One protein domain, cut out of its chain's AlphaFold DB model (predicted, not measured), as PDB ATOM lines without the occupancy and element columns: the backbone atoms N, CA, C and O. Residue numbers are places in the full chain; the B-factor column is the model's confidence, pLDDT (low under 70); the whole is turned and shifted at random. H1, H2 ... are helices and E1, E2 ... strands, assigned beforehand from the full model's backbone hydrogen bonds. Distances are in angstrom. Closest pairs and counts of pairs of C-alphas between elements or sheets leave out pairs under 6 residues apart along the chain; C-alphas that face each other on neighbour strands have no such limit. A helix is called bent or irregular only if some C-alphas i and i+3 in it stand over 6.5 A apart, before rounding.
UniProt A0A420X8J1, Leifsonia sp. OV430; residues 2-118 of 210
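AT A GLANCE: This is residues 2 to 118 of the 210 residues of a protein of Leifsonia sp. OV430 (UniProt A0A420X8J1). What is seen first? A twisted sheet of seven strands has both helices, H1 and H2, packed together over one of its faces, while the links from E1 to E2 and from E5 to E6 cross its other face. What are the parts? The printed part has 117 residues, with two named helices and seven named strands in the order H1, E1, E2, E3, H2, E4, E5, E6, E7; the class is mixed, helices and strands. The sheet is branched at E2, and its six neighbour pairs are antiparallel. How is it shaped? It is compact, with a radius of gyration of the C-alphas of 12.9 A, and rounded, spanning 39 by 32 by 25 A.

HOW THE PARTS SIT: How do the helices meet? H1, residues 2 to 12, and H2, residues 62 to 77, touch at a steep tilt of 40 degrees, opposite ways, their closest C-alphas being those of Ala 5 and Ala 73 at 4.3 A. Every O i to N i+4 pair is within hydrogen-bond range in H1, and 8 of 12 are in H2. Which strands are neighbours? E1, residues 20 to 23, pairs with E6, residues 97 to 103, with N 20 and O 102 2.9 A apart. E2, residues 31 to 39, and E3, residues 41 to 49, form a hairpin, with N 33 and O 47 at 2.7 A; on the other side of E2 are the edge strands E4, residues 80 to 82, with N 38 and O 81 at 2.9 A, and E5, residues 86 to 88, with N 32 and O 88 at 2.9 A. E7, residues 106 to 117, has E3 on one side, with N 48 and O 110 at 2.8 A, and on the other side E6, its hairpin partner, with N 99 and O 111 at 2.8 A. Where do the helices stand on the sheet? H1 and H2 are on the same face; the closest C-alphas of H1 and E7 are those of Thr 2 and Val 113, 6.0 A apart. H2 has a height over the sheet of 8.1 A and lies over E2, E3 and E5, slantwise to the strands, at 39 degrees to E2 on the local plane.

IN THESE COORDINATES: Where does the first element begin? C-alpha 2 of H1 is at (103.879, 141.693, 76.842), and H1 is 15.8 A long. How long are the other large elements? E2 measures 26.3 A, E3 25.8 A, H2 23.0 A and E6 19.7 A. H2 has a kink of 37 degrees near residue 69 and is only just irregular: C-alphas 65 and 68 are 6.9 A apart. Where does the last strand end? E7, 33.5 A long, ends with C-alpha 117 at (99.141, 153.155, 80.529).

THE WHOLE: How far does it reach? The two C-alphas farthest apart, those of Thr 105 and Asn 118, are 39.4 A apart. Is it continuous? The printed part has no cut, and the one long link, E3 to H2, has 12 residues, 50 to 61. Where is confidence low? The mean pLDDT of the printed part is 91.5, and residue 118 alone is under 70.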
ATOM      1  N   THR A   2     102.421 141.806  76.671       87.69
ATOM      2  CA  THR A   2     103.879 141.693  76.842       87.69
ATOM      3  C   THR A   2     104.451 140.354  76.356       87.69
ATOM      4  O   THR A   2     105.416 140.363  75.600       87.69
ATOM      5  N   THR A   3     103.784 139.221  76.621       93.00
ATOM      6  CA  THR A   3     104.212 137.908  76.084       93.00
ATOM      7  C   THR A   3     104.215 137.874  74.553       93.00
ATOM      8  O   THR A   3     105.172 137.415  73.945       93.00
ATOM      9  N   THR A   4     103.177 138.421  73.911       94.44
ATOM     10  CA  THR A   4     103.087 138.496  72.442       94.44
ATOM     11  C   THR A   4     104.168 139.402  71.852       94.44
ATOM     12  O   THR A   4     104.720 139.088  70.801       94.44
ATOM     13  N   ALA A   5     104.496 140.507  72.529       94.62
ATOM     14  CA  ALA A   5     105.603 141.376  72.139       94.62
ATOM     15  C   ALA A   5     106.939 140.622  72.195       94.62
ATOM     16  O   ALA A   5     107.714 140.675  71.242       94.62
ATOM     17  N   ALA A   6     107.171 139.864  73.269       95.94
ATOM     18  CA  ALA A   6     108.376 139.062  73.443       95.94
ATOM     19  C   ALA A   6     108.489 137.932  72.402       95.94
ATOM     20  O   ALA A   6     109.553 137.736  71.819       95.94
ATOM     21  N   GLU A   7     107.392 137.240  72.084       96.19
ATOM     22  CA  GLU A   7     107.351 136.241  71.005       96.19
ATOM     23  C   GLU A   7     107.658 136.860  69.634       96.19
ATOM     24  O   GLU A   7     108.411 136.283  68.847       96.19
ATOM     25  N   LYS A   8     107.115 138.053  69.342       96.81
ATOM     26  CA  LYS A   8     107.420 138.771  68.096       96.81
ATOM     27  C   LYS A   8     108.879 139.184  68.015       96.81
ATOM     28  O   LYS A   8     109.482 138.961  66.965       96.81
ATOM     29  N   PHE A   9     109.439 139.698  69.107       97.06
ATOM     30  CA  PHE A   9     110.863 139.994  69.210       97.06
ATOM     31  C   PHE A   9     111.708 138.752  68.890       97.06
ATOM     32  O   PHE A   9     112.511 138.772  67.960       97.06
ATOM     33  N   ALA A  10     111.465 137.637  69.586       95.50
ATOM     34  CA  ALA A  10     112.222 136.398  69.404       95.50
ATOM     35  C   ALA A  10     112.115 135.831  67.979       95.50
ATOM     36  O   ALA A  10     113.097 135.321  67.445       95.50
ATOM     37  N   SER A  11     110.945 135.953  67.340       95.12
ATOM     38  CA  SER A  11     110.712 135.434  65.984       95.12
ATOM     39  C   SER A  11     111.471 136.171  64.875       95.12
ATOM     40  O   SER A  11     111.627 135.627  63.785       95.12
ATOM     41  N   LEU A  12     111.910 137.405  65.138       94.75
ATOM     42  CA  LEU A  12     112.601 138.266  64.173       94.75
ATOM     43  C   LEU A  12     114.042 138.574  64.577       94.75
ATOM     44  O   LEU A  12     114.726 139.314  63.870       94.75
ATOM     45  N   LEU A  13     114.508 138.006  65.689       93.38
ATOM     46  CA  LEU A  13     115.899 138.114  66.082       93.38
ATOM     47  C   LEU A  13     116.759 137.372  65.047       93.38
ATOM     48  O   LEU A  13     116.471 136.202  64.770       93.38
ATOM     49  N   PRO A  14     117.803 138.003  64.475       91.38
ATOM     50  CA  PRO A  14     118.611 137.402  63.419       91.38
ATOM     51  C   PRO A  14     119.547 136.341  64.004       91.38
ATOM     52  O   PRO A  14     120.752 136.523  64.060       91.38
ATOM     53  N   THR A  15     119.000 135.230  64.478       90.69
ATOM     54  CA  THR A  15     119.748 134.128  65.089       90.69
ATOM     55  C   THR A  15     119.727 132.905  64.186       90.69
ATOM     56  O   THR A  15     118.821 132.710  63.376       90.69
ATOM     57  N   THR A  16     120.748 132.063  64.307       82.62
ATOM     58  CA  THR A  16     120.858 130.818  63.528       82.62
ATOM     59  C   THR A  16     119.992 129.685  64.084       82.62
ATOM     60  O   THR A  16     119.768 128.689  63.397       82.62
ATOM     61  N   ALA A  17     119.487 129.833  65.311       85.31
ATOM     62  CA  ALA A  17     118.648 128.861  65.997       85.31
ATOM     63  C   ALA A  17     117.288 129.472  66.343       85.31
ATOM     64  O   ALA A  17     117.204 130.627  66.743       85.31
ATOM     65  N   ALA A  18     116.222 128.678  66.245       88.44
ATOM     66  CA  ALA A  18     114.899 129.125  66.664       88.44
ATOM     67  C   ALA A  18     114.871 129.398  68.176       88.44
ATOM     68  O   ALA A  18     115.348 128.584  68.973       88.44
ATOM     69  N   LEU A  19     114.273 130.526  68.552       93.88
ATOM     70  CA  LEU A  19     114.122 130.937  69.940       93.88
ATOM     71  C   LEU A  19     112.685 130.753  70.414       93.88
ATOM     72  O   LEU A  19     111.724 130.996  69.687       93.88
ATOM     73  N   THR A  20     112.560 130.349  71.671       95.19
ATOM     74  CA  THR A  20     111.297 130.306  72.406       95.19
ATOM     75  C   THR A  20     111.350 131.285  73.565       95.19
ATOM     76  O   THR A  20     112.427 131.652  74.035       95.19
ATOM     77  N   VAL A  21     110.179 131.726  74.009       96.56
ATOM     78  CA  VAL A  21     110.042 132.750  75.042       96.56
ATOM     79  C   VAL A  21     109.321 132.156  76.237       96.56
ATOM     80  O   VAL A  21     108.304 131.478  76.082       96.56
ATOM     81  N   ARG A  22     109.826 132.424  77.440       96.12
ATOM     82  CA  ARG A  22     109.152 132.077  78.698       96.12
ATOM     83  C   ARG A  22     109.390 133.157  79.753       96.12
ATOM     84  O   ARG A  22     110.371 133.882  79.629       96.12
ATOM     85  N   PRO A  23     108.537 133.283  80.784       96.81
ATOM     86  CA  PRO A  23     108.797 134.195  81.897       96.81
ATOM     87  C   PRO A  23     110.173 133.939  82.518       96.81
ATOM     88  O   PRO A  23     110.583 132.782  82.642       96.81
ATOM     89  N   ALA A  24     110.882 135.006  82.882       94.44
ATOM     90  CA  ALA A  24     112.226 134.886  83.424       94.44
ATOM     91  C   ALA A  24     112.236 134.168  84.780       94.44
ATOM     92  O   ALA A  24     111.412 134.424  85.658       94.44
ATOM     93  N   THR A  25     113.193 133.259  84.929       90.69
ATOM     94  CA  THR A  25     113.464 132.490  86.153       90.69
ATOM     95  C   THR A  25     114.875 132.733  86.689       90.69
ATOM     96  O   THR A  25     115.196 132.309  87.796       90.69
ATOM     97  N   SER A  26     115.701 133.422  85.902       89.56
ATOM     98  CA  SER A  26     117.080 133.803  86.181       89.56
ATOM     99  C   SER A  26     117.276 135.307  85.993       89.56
ATOM    100  O   SER A  26     116.576 135.932  85.189       89.56
ATOM    101  N   ASP A  27     118.235 135.871  86.728       89.75
ATOM    102  CA  ASP A  27     118.603 137.279  86.607       89.75
ATOM    103  C   ASP A  27     119.229 137.560  85.240       89.75
ATOM    104  O   ASP A  27     120.048 136.786  84.741       89.75
ATOM    105  N   ALA A  28     118.850 138.687  84.640       91.06
ATOM    106  CA  ALA A  28     119.341 139.063  83.327       91.06
ATOM    107  C   ALA A  28     120.776 139.594  83.394       91.06
ATOM    108  O   ALA A  28     121.064 140.555  84.113       91.06
ATOM    109  N   THR A  29     121.663 139.010  82.592       90.94
ATOM    110  CA  THR A  29     123.088 139.360  82.543       90.94
ATOM    111  C   THR A  29     123.547 139.600  81.111       90.94
ATOM    112  O   THR A  29     123.277 138.774  80.242       90.94
ATOM    113  N   GLY A  30     124.300 140.669  80.870       91.44
ATOM    114  CA  GLY A  30     124.872 140.972  79.556       91.44
ATOM    115  C   GLY A  30     124.755 142.451  79.221       91.44
ATOM    116  O   GLY A  30     124.568 143.273  80.114       91.44
ATOM    117  N   THR A  31     124.841 142.787  77.936       93.56
ATOM    118  CA  THR A  31     124.628 144.163  77.465       93.56
ATOM    119  C   THR A  31     123.153 144.374  77.137       93.56
ATOM    120  O   THR A  31     122.534 143.550  76.456       93.56
ATOM    121  N   GLY A  32     122.589 145.476  77.635       95.31
ATOM    122  CA  GLY A  32     121.214 145.885  77.387       95.31
ATOM    123  C   GLY A  32     121.090 146.771  76.148       95.31
ATOM    124  O   GLY A  32     121.913 147.650  75.910       95.31
ATOM    125  N   TYR A  33     120.024 146.579  75.383       97.00
ATOM    126  CA  TYR A  33     119.674 147.342  74.192       97.00
ATOM    127  C   TYR A  33     118.247 147.839  74.354       97.00
ATOM    128  O   TYR A  33     117.305 147.045  74.355       97.00
ATOM    129  N   THR A  34     118.106 149.148  74.539       96.00
ATOM    130  CA  THR A  34     116.845 149.759  74.962       96.00
ATOM    131  C   THR A  34     116.270 150.638  73.865       96.00
ATOM    132  O   THR A  34     116.999 151.412  73.247       96.00
ATOM    133  N   ALA A  35     114.958 150.557  73.666       93.50
ATOM    134  CA  ALA A  35     114.204 151.514  72.868       93.50
ATOM    135  C   ALA A  35     112.878 151.864  73.549       93.50
ATOM    136  O   ALA A  35     112.264 151.043  74.237       93.50
ATOM    137  N   THR A  36     112.406 153.086  73.321       93.94
ATOM    138  CA  THR A  36     111.153 153.588  73.882       93.94
ATOM    139  C   THR A  36     110.142 153.841  72.773       93.94
ATOM    140  O   THR A  36     110.411 154.566  71.819       93.94
ATOM    141  N   LEU A  37     108.944 153.284  72.931       91.38
ATOM    142  CA  LEU A  37     107.775 153.579  72.114       91.38
ATOM    143  C   LEU A  37     106.935 154.663  72.787       91.38
ATOM    144  O   LEU A  37     106.469 154.506  73.921       91.38
ATOM    145  N   VAL A  38     106.680 155.742  72.052       87.38
ATOM    146  CA  VAL A  38     105.754 156.800  72.455       87.38
ATOM    147  C   VAL A  38     104.523 156.748  71.559       87.38
ATOM    148  O   VAL A  38     104.600 156.986  70.354       87.38
ATOM    149  N   GLY A  39     103.377 156.429  72.158       82.44
ATOM    150  CA  GLY A  39     102.089 156.309  71.480       82.44
ATOM    151  C   GLY A  39     100.922 156.381  72.464       82.44
ATOM    152  O   GLY A  39     101.056 156.904  73.573       82.44
ATOM    153  N   ALA A  40      99.773 155.818  72.080       83.12
ATOM    154  CA  ALA A  40      98.589 155.764  72.947       83.12
ATOM    155  C   ALA A  40      98.854 155.013  74.269       83.12
ATOM    156  O   ALA A  40      98.269 155.332  75.302       83.12
ATOM    157  N   LYS A  41      99.770 154.041  74.242       86.12
ATOM    158  CA  LYS A  41     100.452 153.494  75.418       86.12
ATOM    159  C   LYS A  41     101.943 153.742  75.237       86.12
ATOM    160  O   LYS A  41     102.465 153.509  74.146       86.12
ATOM    161  N   SER A  42     102.616 154.207  76.282       89.75
ATOM    162  CA  SER A  42     104.074 154.300  76.272       89.75
ATOM    163  C   SER A  42     104.654 152.962  76.698       89.75
ATOM    164  O   SER A  42     104.151 152.346  77.636       89.75
ATOM    165  N   ALA A  43     105.695 152.503  76.014       92.75
ATOM    166  CA  ALA A  43     106.359 151.263  76.377       92.75
ATOM    167  C   ALA A  43     107.874 151.377  76.242       92.75
ATOM    168  O   ALA A  43     108.373 152.090  75.376       92.75
ATOM    169  N   GLU A  44     108.590 150.672  77.101       95.50
ATOM    170  CA  GLU A  44     110.034 150.498  77.021       95.50
ATOM    171  C   GLU A  44     110.337 149.027  76.741       95.50
ATOM    172  O   GLU A  44     109.699 148.138  77.311       95.50
ATOM    173  N   PHE A  45     111.274 148.793  75.826       96.75
ATOM    174  CA  PHE A  45     111.725 147.469  75.418       96.75
ATOM    175  C   PHE A  45     113.220 147.375  75.660       96.75
ATOM    176  O   PHE A  45     113.970 148.175  75.101       96.75
ATOM    177  N   THR A  46     113.639 146.380  76.435       97.31
ATOM    178  CA  THR A  46     115.049 146.162  76.764       97.31
ATOM    179  C   THR A  46     115.423 144.730  76.418       97.31
ATOM    180  O   THR A  46     114.977 143.786  77.072       97.31
ATOM    181  N   ALA A  47     116.233 144.558  75.376       97.06
ATOM    182  CA  ALA A  47     116.835 143.276  75.031       97.06
ATOM    183  C   ALA A  47     118.191 143.152  75.724       97.06
ATOM    184  O   ALA A  47     119.010 144.055  75.625       97.06
ATOM    185  N   ILE A  48     118.441 142.048  76.416       97.12
ATOM    186  CA  ILE A  48     119.684 141.808  77.151       97.12
ATOM    187  C   ILE A  48     120.298 140.548  76.584       97.12
ATOM    188  O   ILE A  48     119.708 139.473  76.681       97.12
ATOM    189  N   LEU A  49     121.466 140.677  75.968       93.94
ATOM    190  CA  LEU A  49     122.145 139.551  75.340       93.94
ATOM    191  C   LEU A  49     123.371 139.182  76.164       93.94
ATOM    192  O   LEU A  49     124.246 140.019  76.381       93.94
ATOM    193  N   ALA A  50     123.425 137.924  76.607       88.25
ATOM    194  CA  ALA A  50     124.586 137.390  77.316       88.25
ATOM    195  C   ALA A  50     125.803 137.281  76.386       88.25
ATOM    196  O   ALA A  50     126.938 137.475  76.811       88.25
ATOM    197  N   ASP A  51     125.544 136.979  75.114       88.38
ATOM    198  CA  ASP A  51     126.543 136.894  74.059       88.38
ATOM    199  C   ASP A  51     125.934 137.394  72.745       88.38
ATOM    200  O   ASP A  51     124.920 136.871  72.281       88.38
ATOM    201  N   THR A  52     126.536 138.413  72.135       88.88
ATOM    202  CA  THR A  52     126.081 138.970  70.853       88.88
ATOM    203  C   THR A  52     126.498 138.119  69.656       88.88
ATOM    204  O   THR A  52     125.972 138.328  68.568       88.88
ATOM    205  N   SER A  53     127.401 137.144  69.830       86.94
ATOM    206  CA  SER A  53     127.842 136.230  68.765       86.94
ATOM    207  C   SER A  53     126.722 135.326  68.236       86.94
ATOM    208  O   SER A  53     126.825 134.774  67.140       86.94
ATOM    209  N   ILE A  54     125.622 135.207  68.988       86.88
ATOM    210  CA  ILE A  54     124.413 134.491  68.566       86.88
ATOM    211  C   ILE A  54     123.696 135.185  67.400       86.88
ATOM    212  O   ILE A  54     122.886 134.551  66.717       86.88
ATOM    213  N   LEU A  55     123.948 136.485  67.212       90.81
ATOM    214  CA  LEU A  55     123.361 137.286  66.150       90.81
ATOM    215  C   LEU A  55     124.164 137.095  64.860       90.81
ATOM    216  O   LEU A  55     125.384 137.227  64.830       90.81
ATOM    217  N   GLY A  56     123.460 136.804  63.775       86.00
ATOM    218  CA  GLY A  56     123.979 136.897  62.420       86.00
ATOM    219  C   GLY A  56     123.947 138.334  61.902       86.00
ATOM    220  O   GLY A  56     123.322 139.212  62.492       86.00
ATOM    221  N   GLY A  57     124.583 138.553  60.751       80.38
ATOM    222  CA  GLY A  57     124.699 139.875  60.130       80.38
ATOM    223  C   GLY A  57     126.110 140.426  60.277       80.38
ATOM    224  O   GLY A  57     126.377 141.281  61.115       80.38
ATOM    225  N   ASP A  58     127.015 139.896  59.455       78.12
ATOM    226  CA  ASP A  58     128.426 140.271  59.466       78.12
ATOM    227  C   ASP A  58     128.612 141.758  59.112       78.12
ATOM    228  O   ASP A  58     128.009 142.263  58.162       78.12
ATOM    229  N   GLY A  59     129.429 142.462  59.895       79.88
ATOM    230  CA  GLY A  59     129.761 143.877  59.693       79.88
ATOM    231  C   GLY A  59     128.687 144.910  60.070       79.88
ATOM    232  O   GLY A  59     128.925 146.099  59.858       79.88
ATOM    233  N   LEU A  60     127.537 144.508  60.627       88.69
ATOM    234  CA  LEU A  60     126.498 145.433  61.105       88.69
ATOM    235  C   LEU A  60     126.607 145.698  62.611       88.69
ATOM    236  O   LEU A  60     127.027 144.837  63.385       88.69
ATOM    237  N   ALA A  61     126.198 146.895  63.039       91.81
ATOM    238  CA  ALA A  61     126.094 147.209  64.458       91.81
ATOM    239  C   ALA A  61     124.951 146.411  65.102       91.81
ATOM    240  O   ALA A  61     123.878 146.250  64.518       91.81
ATOM    241  N   VAL A  62     125.146 145.955  66.343       93.06
ATOM    242  CA  VAL A  62     124.129 145.172  67.071       93.06
ATOM    243  C   VAL A  62     122.812 145.944  67.210       93.06
ATOM    244  O   VAL A  62     121.740 145.360  67.092       93.06
ATOM    245  N   THR A  63     122.866 147.265  67.383       93.56
ATOM    246  CA  THR A  63     121.679 148.134  67.425       93.56
ATOM    247  C   THR A  63     120.842 148.035  66.148       93.56
ATOM    248  O   THR A  63     119.619 147.898  66.223       93.56
ATOM    249  N   ASP A  64     121.484 148.006  64.981       93.81
ATOM    250  CA  ASP A  64     120.808 147.904  63.683       93.81
ATOM    251  C   ASP A  64     120.217 146.506  63.473       93.81
ATOM    252  O   ASP A  64     119.124 146.364  62.928       93.81
ATOM    253  N   LEU A  65     120.904 145.468  63.963       94.75
ATOM    254  CA  LEU A  65     120.431 144.082  63.921       94.75
ATOM    255  C   LEU A  65     119.197 143.853  64.805       94.75
ATOM    256  O   LEU A  65     118.324 143.058  64.456       94.75
ATOM    257  N   LEU A  66     119.111 144.545  65.942       95.75
ATOM    258  CA  LEU A  66     117.996 144.417  66.882       95.75
ATOM    259  C   LEU A  66     116.795 145.291  66.519       95.75
ATOM    260  O   LEU A  66     115.666 144.952  66.880       95.75
ATOM    261  N   THR A  67     117.013 146.386  65.788       96.00
ATOM    262  CA  THR A  67     115.967 147.361  65.443       96.00
ATOM    263  C   THR A  67     114.717 146.712  64.822       96.00
ATOM    264  O   THR A  67     113.621 146.976  65.322       96.00
ATOM    265  N   PRO A  68     114.812 145.806  63.822       96.19
ATOM    266  CA  PRO A  68     113.628 145.167  63.239       96.19
ATOM    267  C   PRO A  68     112.826 144.321  64.238       96.19
ATOM    268  O   PRO A  68     111.593 144.319  64.205       96.19
ATOM    269  N   ALA A  69     113.511 143.609  65.135       96.69
ATOM    270  CA  ALA A  69     112.872 142.766  66.140       96.69
ATOM    271  C   ALA A  69     112.154 143.609  67.208       96.69
ATOM    272  O   ALA A  69     111.024 143.295  67.593       96.69
ATOM    273  N   ILE A  70     112.779 144.707  67.651       96.94
ATOM    274  CA  ILE A  70     112.193 145.643  68.621       96.94
ATOM    275  C   ILE A  70     110.996 146.386  68.012       96.94
ATOM    276  O   ILE A  70     109.953 146.480  68.655       96.94
ATOM    277  N   ASP A  71     111.092 146.846  66.763       96.56
ATOM    278  CA  ASP A  71     109.984 147.499  66.049       96.56
ATOM    279  C   ASP A  71     108.763 146.580  65.908       96.56
ATOM    280  O   ASP A  71     107.623 146.974  66.180       96.56
ATOM    281  N   ALA A  72     108.983 145.310  65.568       95.44
ATOM    282  CA  ALA A  72     107.900 144.340  65.497       95.44
ATOM    283  C   ALA A  72     107.244 144.071  66.858       95.44
ATOM    284  O   ALA A  72     106.019 143.933  66.922       95.44
ATOM    285  N   ALA A  73     108.025 144.022  67.940       96.56
ATOM    286  CA  ALA A  73     107.500 143.906  69.297       96.56
ATOM    287  C   ALA A  73     106.683 145.148  69.688       96.56
ATOM    288  O   ALA A  73     105.550 145.018  70.160       96.56
ATOM    289  N   ALA A  74     107.202 146.345  69.407       94.81
ATOM    290  CA  ALA A  74     106.558 147.624  69.692       94.81
ATOM    291  C   ALA A  74     105.172 147.741  69.048       94.81
ATOM    292  O   ALA A  74     104.198 148.102  69.715       94.81
ATOM    293  N   LYS A  75     105.051 147.316  67.786       94.25
ATOM    294  CA  LYS A  75     103.786 147.302  67.035       94.25
ATOM    295  C   LYS A  75     102.699 146.415  67.647       94.25
ATOM    296  O   LYS A  75     101.523 146.626  67.364       94.25
ATOM    297  N   THR A  76     103.053 145.439  68.488       94.44
ATOM    298  CA  THR A  76     102.055 144.640  69.225       94.44
ATOM    299  C   THR A  76     101.468 145.371  70.431       94.44
ATOM    300  O   THR A  76     100.395 145.003  70.908       94.44
ATOM    301  N   VAL A  77     102.172 146.388  70.935       91.44
ATOM    302  CA  VAL A  77     101.819 147.112  72.158       91.44
ATOM    303  C   VAL A  77     101.009 148.362  71.843       91.44
ATOM    304  O   VAL A  77      99.949 148.580  72.433       91.44
ATOM    305  N   SER A  78     101.497 149.201  70.928       88.88
ATOM    306  CA  SER A  78     100.806 150.425  70.524       88.88
ATOM    307  C   SER A  78     101.267 150.898  69.149       88.88
ATOM    308  O   SER A  78     102.351 150.553  68.686       88.88
ATOM    309  N   VAL A  79     100.451 151.734  68.512       86.56
ATOM    310  CA  VAL A  79     100.888 152.525  67.359       86.56
ATOM    311  C   VAL A  79     101.551 153.794  67.891       86.56
ATOM    312  O   VAL A  79     100.990 154.462  68.764       86.56
ATOM    313  N   GLY A  80     102.736 154.125  67.383       86.25
ATOM    314  CA  GLY A  80     103.518 155.260  67.864       86.25
ATOM    315  C   GLY A  80     104.871 155.388  67.175       86.25
ATOM    316  O   GLY A  80     105.135 154.718  66.176       86.25
ATOM    317  N   VAL A  81     105.716 156.258  67.726       89.50
ATOM    318  CA  VAL A  81     107.100 156.463  67.284       89.50
ATOM    319  C   VAL A  81     108.032 155.702  68.218       89.50
ATOM    320  O   VAL A  81     107.944 155.857  69.438       89.50
ATOM    321  N   LEU A  82     108.906 154.880  67.644       91.12
ATOM    322  CA  LEU A  82     109.962 154.173  68.357       91.12
ATOM    323  C   LEU A  82     111.253 155.000  68.302       91.12
ATOM    324  O   LEU A  82     111.589 155.533  67.245       91.12
ATOM    325  N   SER A  83     111.953 155.127  69.428       91.50
ATOM    326  CA  SER A  83     113.288 155.728  69.467       91.50
ATOM    327  C   SER A  83     114.340 154.811  68.846       91.50
ATOM    328  O   SER A  83     114.135 153.602  68.738       91.50
ATOM    329  N   ASP A  84     115.513 155.367  68.553       92.25
ATOM    330  CA  ASP A  84     116.684 154.558  68.222       92.25
ATOM    331  C   ASP A  84     117.034 153.600  69.371       92.25
ATOM    332  O   ASP A  84     116.757 153.872  70.548       92.25
ATOM    333  N   VAL A  85     117.638 152.467  69.010       93.81
ATOM    334  CA  VAL A  85     118.104 151.458  69.962       93.81
ATOM    335  C   VAL A  85     119.435 151.910  70.549       93.81
ATOM    336  O   VAL A  85     120.410 152.103  69.823       93.81
ATOM    337  N   VAL A  86     119.495 152.032  71.872       91.50
ATOM    338  CA  VAL A  86     120.698 152.459  72.594       91.50
ATOM    339  C   VAL A  86     121.262 151.291  73.395       91.50
ATOM    340  O   VAL A  86     120.536 150.648  74.155       91.50
ATOM    341  N   ALA A  87     122.558 151.025  73.233       92.25
ATOM    342  CA  ALA A  87     123.281 150.039  74.030       92.25
ATOM    343  C   ALA A  87     123.702 150.632  75.386       92.25
ATOM    344  O   ALA A  87     124.171 151.768  75.454       92.25
ATOM    345  N   SER A  88     123.548 149.861  76.459       88.00
ATOM    346  CA  SER A  88     123.935 150.236  77.816       88.00
ATOM    347  C   SER A  88     124.248 148.992  78.646       88.00
ATOM    348  O   SER A  88     123.470 148.039  78.670       88.00
ATOM    349  N   ASP A  89     125.357 149.022  79.386       83.62
ATOM    350  CA  ASP A  89     125.717 147.962  80.341       83.62
ATOM    351  C   ASP A  89     124.947 148.082  81.666       83.62
ATOM    352  O   ASP A  89     124.979 147.187  82.507       83.62
ATOM    353  N   THR A  90     124.233 149.194  81.857       84.06
ATOM    354  CA  THR A  90     123.342 149.414  82.998       84.06
ATOM    355  C   THR A  90     121.903 149.543  82.526       84.06
ATOM    356  O   THR A  90     121.601 150.373  81.666       84.06
ATOM    357  N   TYR A  91     121.008 148.757  83.112       87.44
ATOM    358  CA  TYR A  91     119.582 148.751  82.804       87.44
ATOM    359  C   TYR A  91     118.771 148.531  84.085       87.44
ATOM    360  O   TYR A  91     119.214 147.842  85.001       87.44
ATOM    361  N   ASP A  92     117.585 149.132  84.146       86.75
ATOM    362  CA  ASP A  92     116.630 148.954  85.238       86.75
ATOM    363  C   ASP A  92     115.449 148.123  84.731       86.75
ATOM    364  O   ASP A  92     114.763 148.516  83.792       86.75
ATOM    365  N   LEU A  93     115.239 146.950  85.331       89.00
ATOM    366  CA  LEU A  93     114.125 146.050  85.001       89.00
ATOM    367  C   LEU A  93     113.037 146.067  86.076       89.00
ATOM    368  O   LEU A  93     112.144 145.216  86.077       89.00
ATOM    369  N   SER A  94     113.123 146.995  87.032       87.38
ATOM    370  CA  SER A  94     112.130 147.103  88.087       87.38
ATOM    371  C   SER A  94     110.763 147.460  87.493       87.38
ATOM    372  O   SER A  94     110.577 148.459  86.799       87.38
ATOM    373  N   GLY A  95     109.779 146.593  87.739       86.00
ATOM    374  CA  GLY A  95     108.424 146.751  87.203       86.00
ATOM    375  C   GLY A  95     108.244 146.337  85.737       86.00
ATOM    376  O   GLY A  95     107.175 146.592  85.183       86.00
ATOM    377  N   SER A  96     109.242 145.701  85.120       93.50
ATOM    378  CA  SER A  96     109.146 145.153  83.764       93.50
ATOM    379  C   SER A  96     108.622 143.712  83.771       93.50
ATOM    380  O   SER A  96     108.988 142.916  84.636       93.50
ATOM    381  N   ASP A  97     107.842 143.335  82.754       96.19
ATOM    382  CA  ASP A  97     107.603 141.923  82.445       96.19
ATOM    383  C   ASP A  97     108.841 141.383  81.715       96.19
ATOM    384  O   ASP A  97     109.115 141.776  80.577       96.19
ATOM    385  N   VAL A  98     109.609 140.509  82.368       97.38
ATOM    386  CA  VAL A  98     110.868 139.971  81.829       97.38
ATOM    387  C   VAL A  98     110.677 138.546  81.324       97.38
ATOM    388  O   VAL A  98     110.124 137.685  82.014       97.38
ATOM    389  N   TYR A  99     111.189 138.285  80.125       97.69
ATOM    390  CA  TYR A  99     111.145 136.986  79.473       97.69
ATOM    391  C   TYR A  99     112.546 136.486  79.142       97.69
ATOM    392  O   TYR A  99     113.373 137.239  78.643       97.69
ATOM    393  N   GLU A 100     112.804 135.205  79.373       97.44
ATOM    394  CA  GLU A 100     113.985 134.510  78.867       97.44
ATOM    395  C   GLU A 100     113.797 134.148  77.392       97.44
ATOM    396  O   GLU A 100     112.752 133.628  76.988       97.44
ATOM    397  N   LEU A 101     114.848 134.373  76.609       95.81
ATOM    398  CA  LEU A 101     115.003 133.908  75.239       95.81
ATOM    399  C   LEU A 101     115.783 132.596  75.279       95.81
ATOM    400  O   LEU A 101     116.944 132.562  75.692       95.81
ATOM    401  N   VAL A 102     115.138 131.506  74.882       95.06
ATOM    402  CA  VAL A 102     115.646 130.149  75.086       95.06
ATOM    403  C   VAL A 102     115.838 129.460  73.746       95.06
ATOM    404  O   VAL A 102     114.891 129.315  72.971       95.06
ATOM    405  N   SER A 103     117.064 129.013  73.496       92.25
ATOM    406  CA  SER A 103     117.421 128.142  72.381       92.25
ATOM    407  C   SER A 103     117.444 126.672  72.830       92.25
ATOM    408  O   SER A 103     117.223 126.349  73.998       92.25
ATOM    409  N   ALA A 104     117.778 125.757  71.917       88.25
ATOM    410  CA  ALA A 104     117.994 124.349  72.261       88.25
ATOM    411  C   ALA A 104     119.167 124.117  73.238       88.25
ATOM    412  O   ALA A 104     119.213 123.076  73.891       88.25
ATOM    413  N   THR A 105     120.116 125.056  73.329       86.56
ATOM    414  CA  THR A 105     121.326 124.933  74.160       86.56
ATOM    415  C   THR A 105     121.224 125.666  75.496       86.56
ATOM    416  O   THR A 105     122.051 125.422  76.373       86.56
ATOM    417  N   GLY A 106     120.217 126.523  75.686       90.69
ATOM    418  CA  GLY A 106     119.995 127.236  76.941       90.69
ATOM    419  C   GLY A 106     119.399 128.628  76.755       90.69
ATOM    420  O   GLY A 106     118.899 128.979  75.686       90.69
ATOM    421  N   VAL A 107     119.444 129.420  77.826       93.88
ATOM    422  CA  VAL A 107     119.066 130.838  77.794       93.88
ATOM    423  C   VAL A 107     120.159 131.610  77.058       93.88
ATOM    424  O   VAL A 107     121.329 131.515  77.419       93.88
ATOM    425  N   VAL A 108     119.780 132.352  76.021       93.25
ATOM    426  CA  VAL A 108     120.704 133.160  75.202       93.25
ATOM    427  C   VAL A 108     120.576 134.660  75.478       93.25
ATOM    428  O   VAL A 108     121.441 135.447  75.099       93.25
ATOM    429  N   GLY A 109     119.506 135.063  76.157       95.19
ATOM    430  CA  GLY A 109     119.263 136.442  76.538       95.19
ATOM    431  C   GLY A 109     117.915 136.613  77.220       95.19
ATOM    432  O   GLY A 109     117.189 135.647  77.458       95.19
ATOM    433  N   TRP A 110     117.571 137.862  77.490       97.44
ATOM    434  CA  TRP A 110     116.308 138.267  78.085       97.44
ATOM    435  C   TRP A 110     115.688 139.393  77.272       97.44
ATOM    436  O   TRP A 110     116.377 140.165  76.608       97.44
ATOM    437  N   PHE A 111     114.373 139.495  77.338       97.81
ATOM    438  CA  PHE A 111     113.621 140.591  76.762       97.81
ATOM    439  C   PHE A 111     112.632 141.099  77.798       97.81
ATOM    440  O   PHE A 111     111.768 140.354  78.259       97.81
ATOM    441  N   ALA A 112     112.787 142.356  78.186       97.38
ATOM    442  CA  ALA A 112     111.931 143.012  79.152       97.38
ATOM    443  C   ALA A 112     111.012 144.009  78.452       97.38
ATOM    444  O   ALA A 112     111.441 144.745  77.560       97.38
ATOM    445  N   VAL A 113     109.749 144.031  78.874       96.62
ATOM    446  CA  VAL A 113     108.739 144.957  78.363       96.62
ATOM    447  C   VAL A 113     108.078 145.680  79.524       96.62
ATOM    448  O   VAL A 113     107.474 145.053  80.394       96.62
ATOM    449  N   THR A 114     108.124 147.007  79.495       93.94
ATOM    450  CA  THR A 114     107.463 147.858  80.490       93.94
ATOM    451  C   THR A 114     106.405 148.682  79.795       93.94
ATOM    452  O   THR A 114     106.732 149.581  79.029       93.94
ATOM    453  N   ILE A 115     105.130 148.395  80.052       91.56
ATOM    454  CA  ILE A 115     104.018 149.167  79.489       91.56
ATOM    455  C   ILE A 115     103.527 150.152  80.542       91.56
ATOM    456  O   ILE A 115     103.167 149.768  81.653       91.56
ATOM    457  N   ARG A 116     103.474 151.428  80.173       85.75
ATOM    458  CA  ARG A 116     102.856 152.492  80.958       85.75
ATOM    459  C   ARG A 116     101.552 152.892  80.276       85.75
ATOM    460  O   ARG A 116     101.537 153.351  79.131       85.75
ATOM    461  N   ASP A 117     100.446 152.690  80.982       70.31
ATOM    462  CA  ASP A 117      99.141 153.155  80.529       70.31
ATOM    463  C   ASP A 117      99.085 154.684  80.624       70.31
ATOM    464  O   ASP A 117      99.042 155.250  81.712       70.31
ATOM    465  N   ASN A 118      99.029 155.362  79.474       61.38
ATOM    466  CA  ASN A 118      98.827 156.815  79.408       61.38
ATOM    467  C   ASN A 118      97.351 157.218  79.633       61.38
ATOM    468  O   ASN A 118      96.980 158.377  79.448       61.38
TER     469      ASN A 118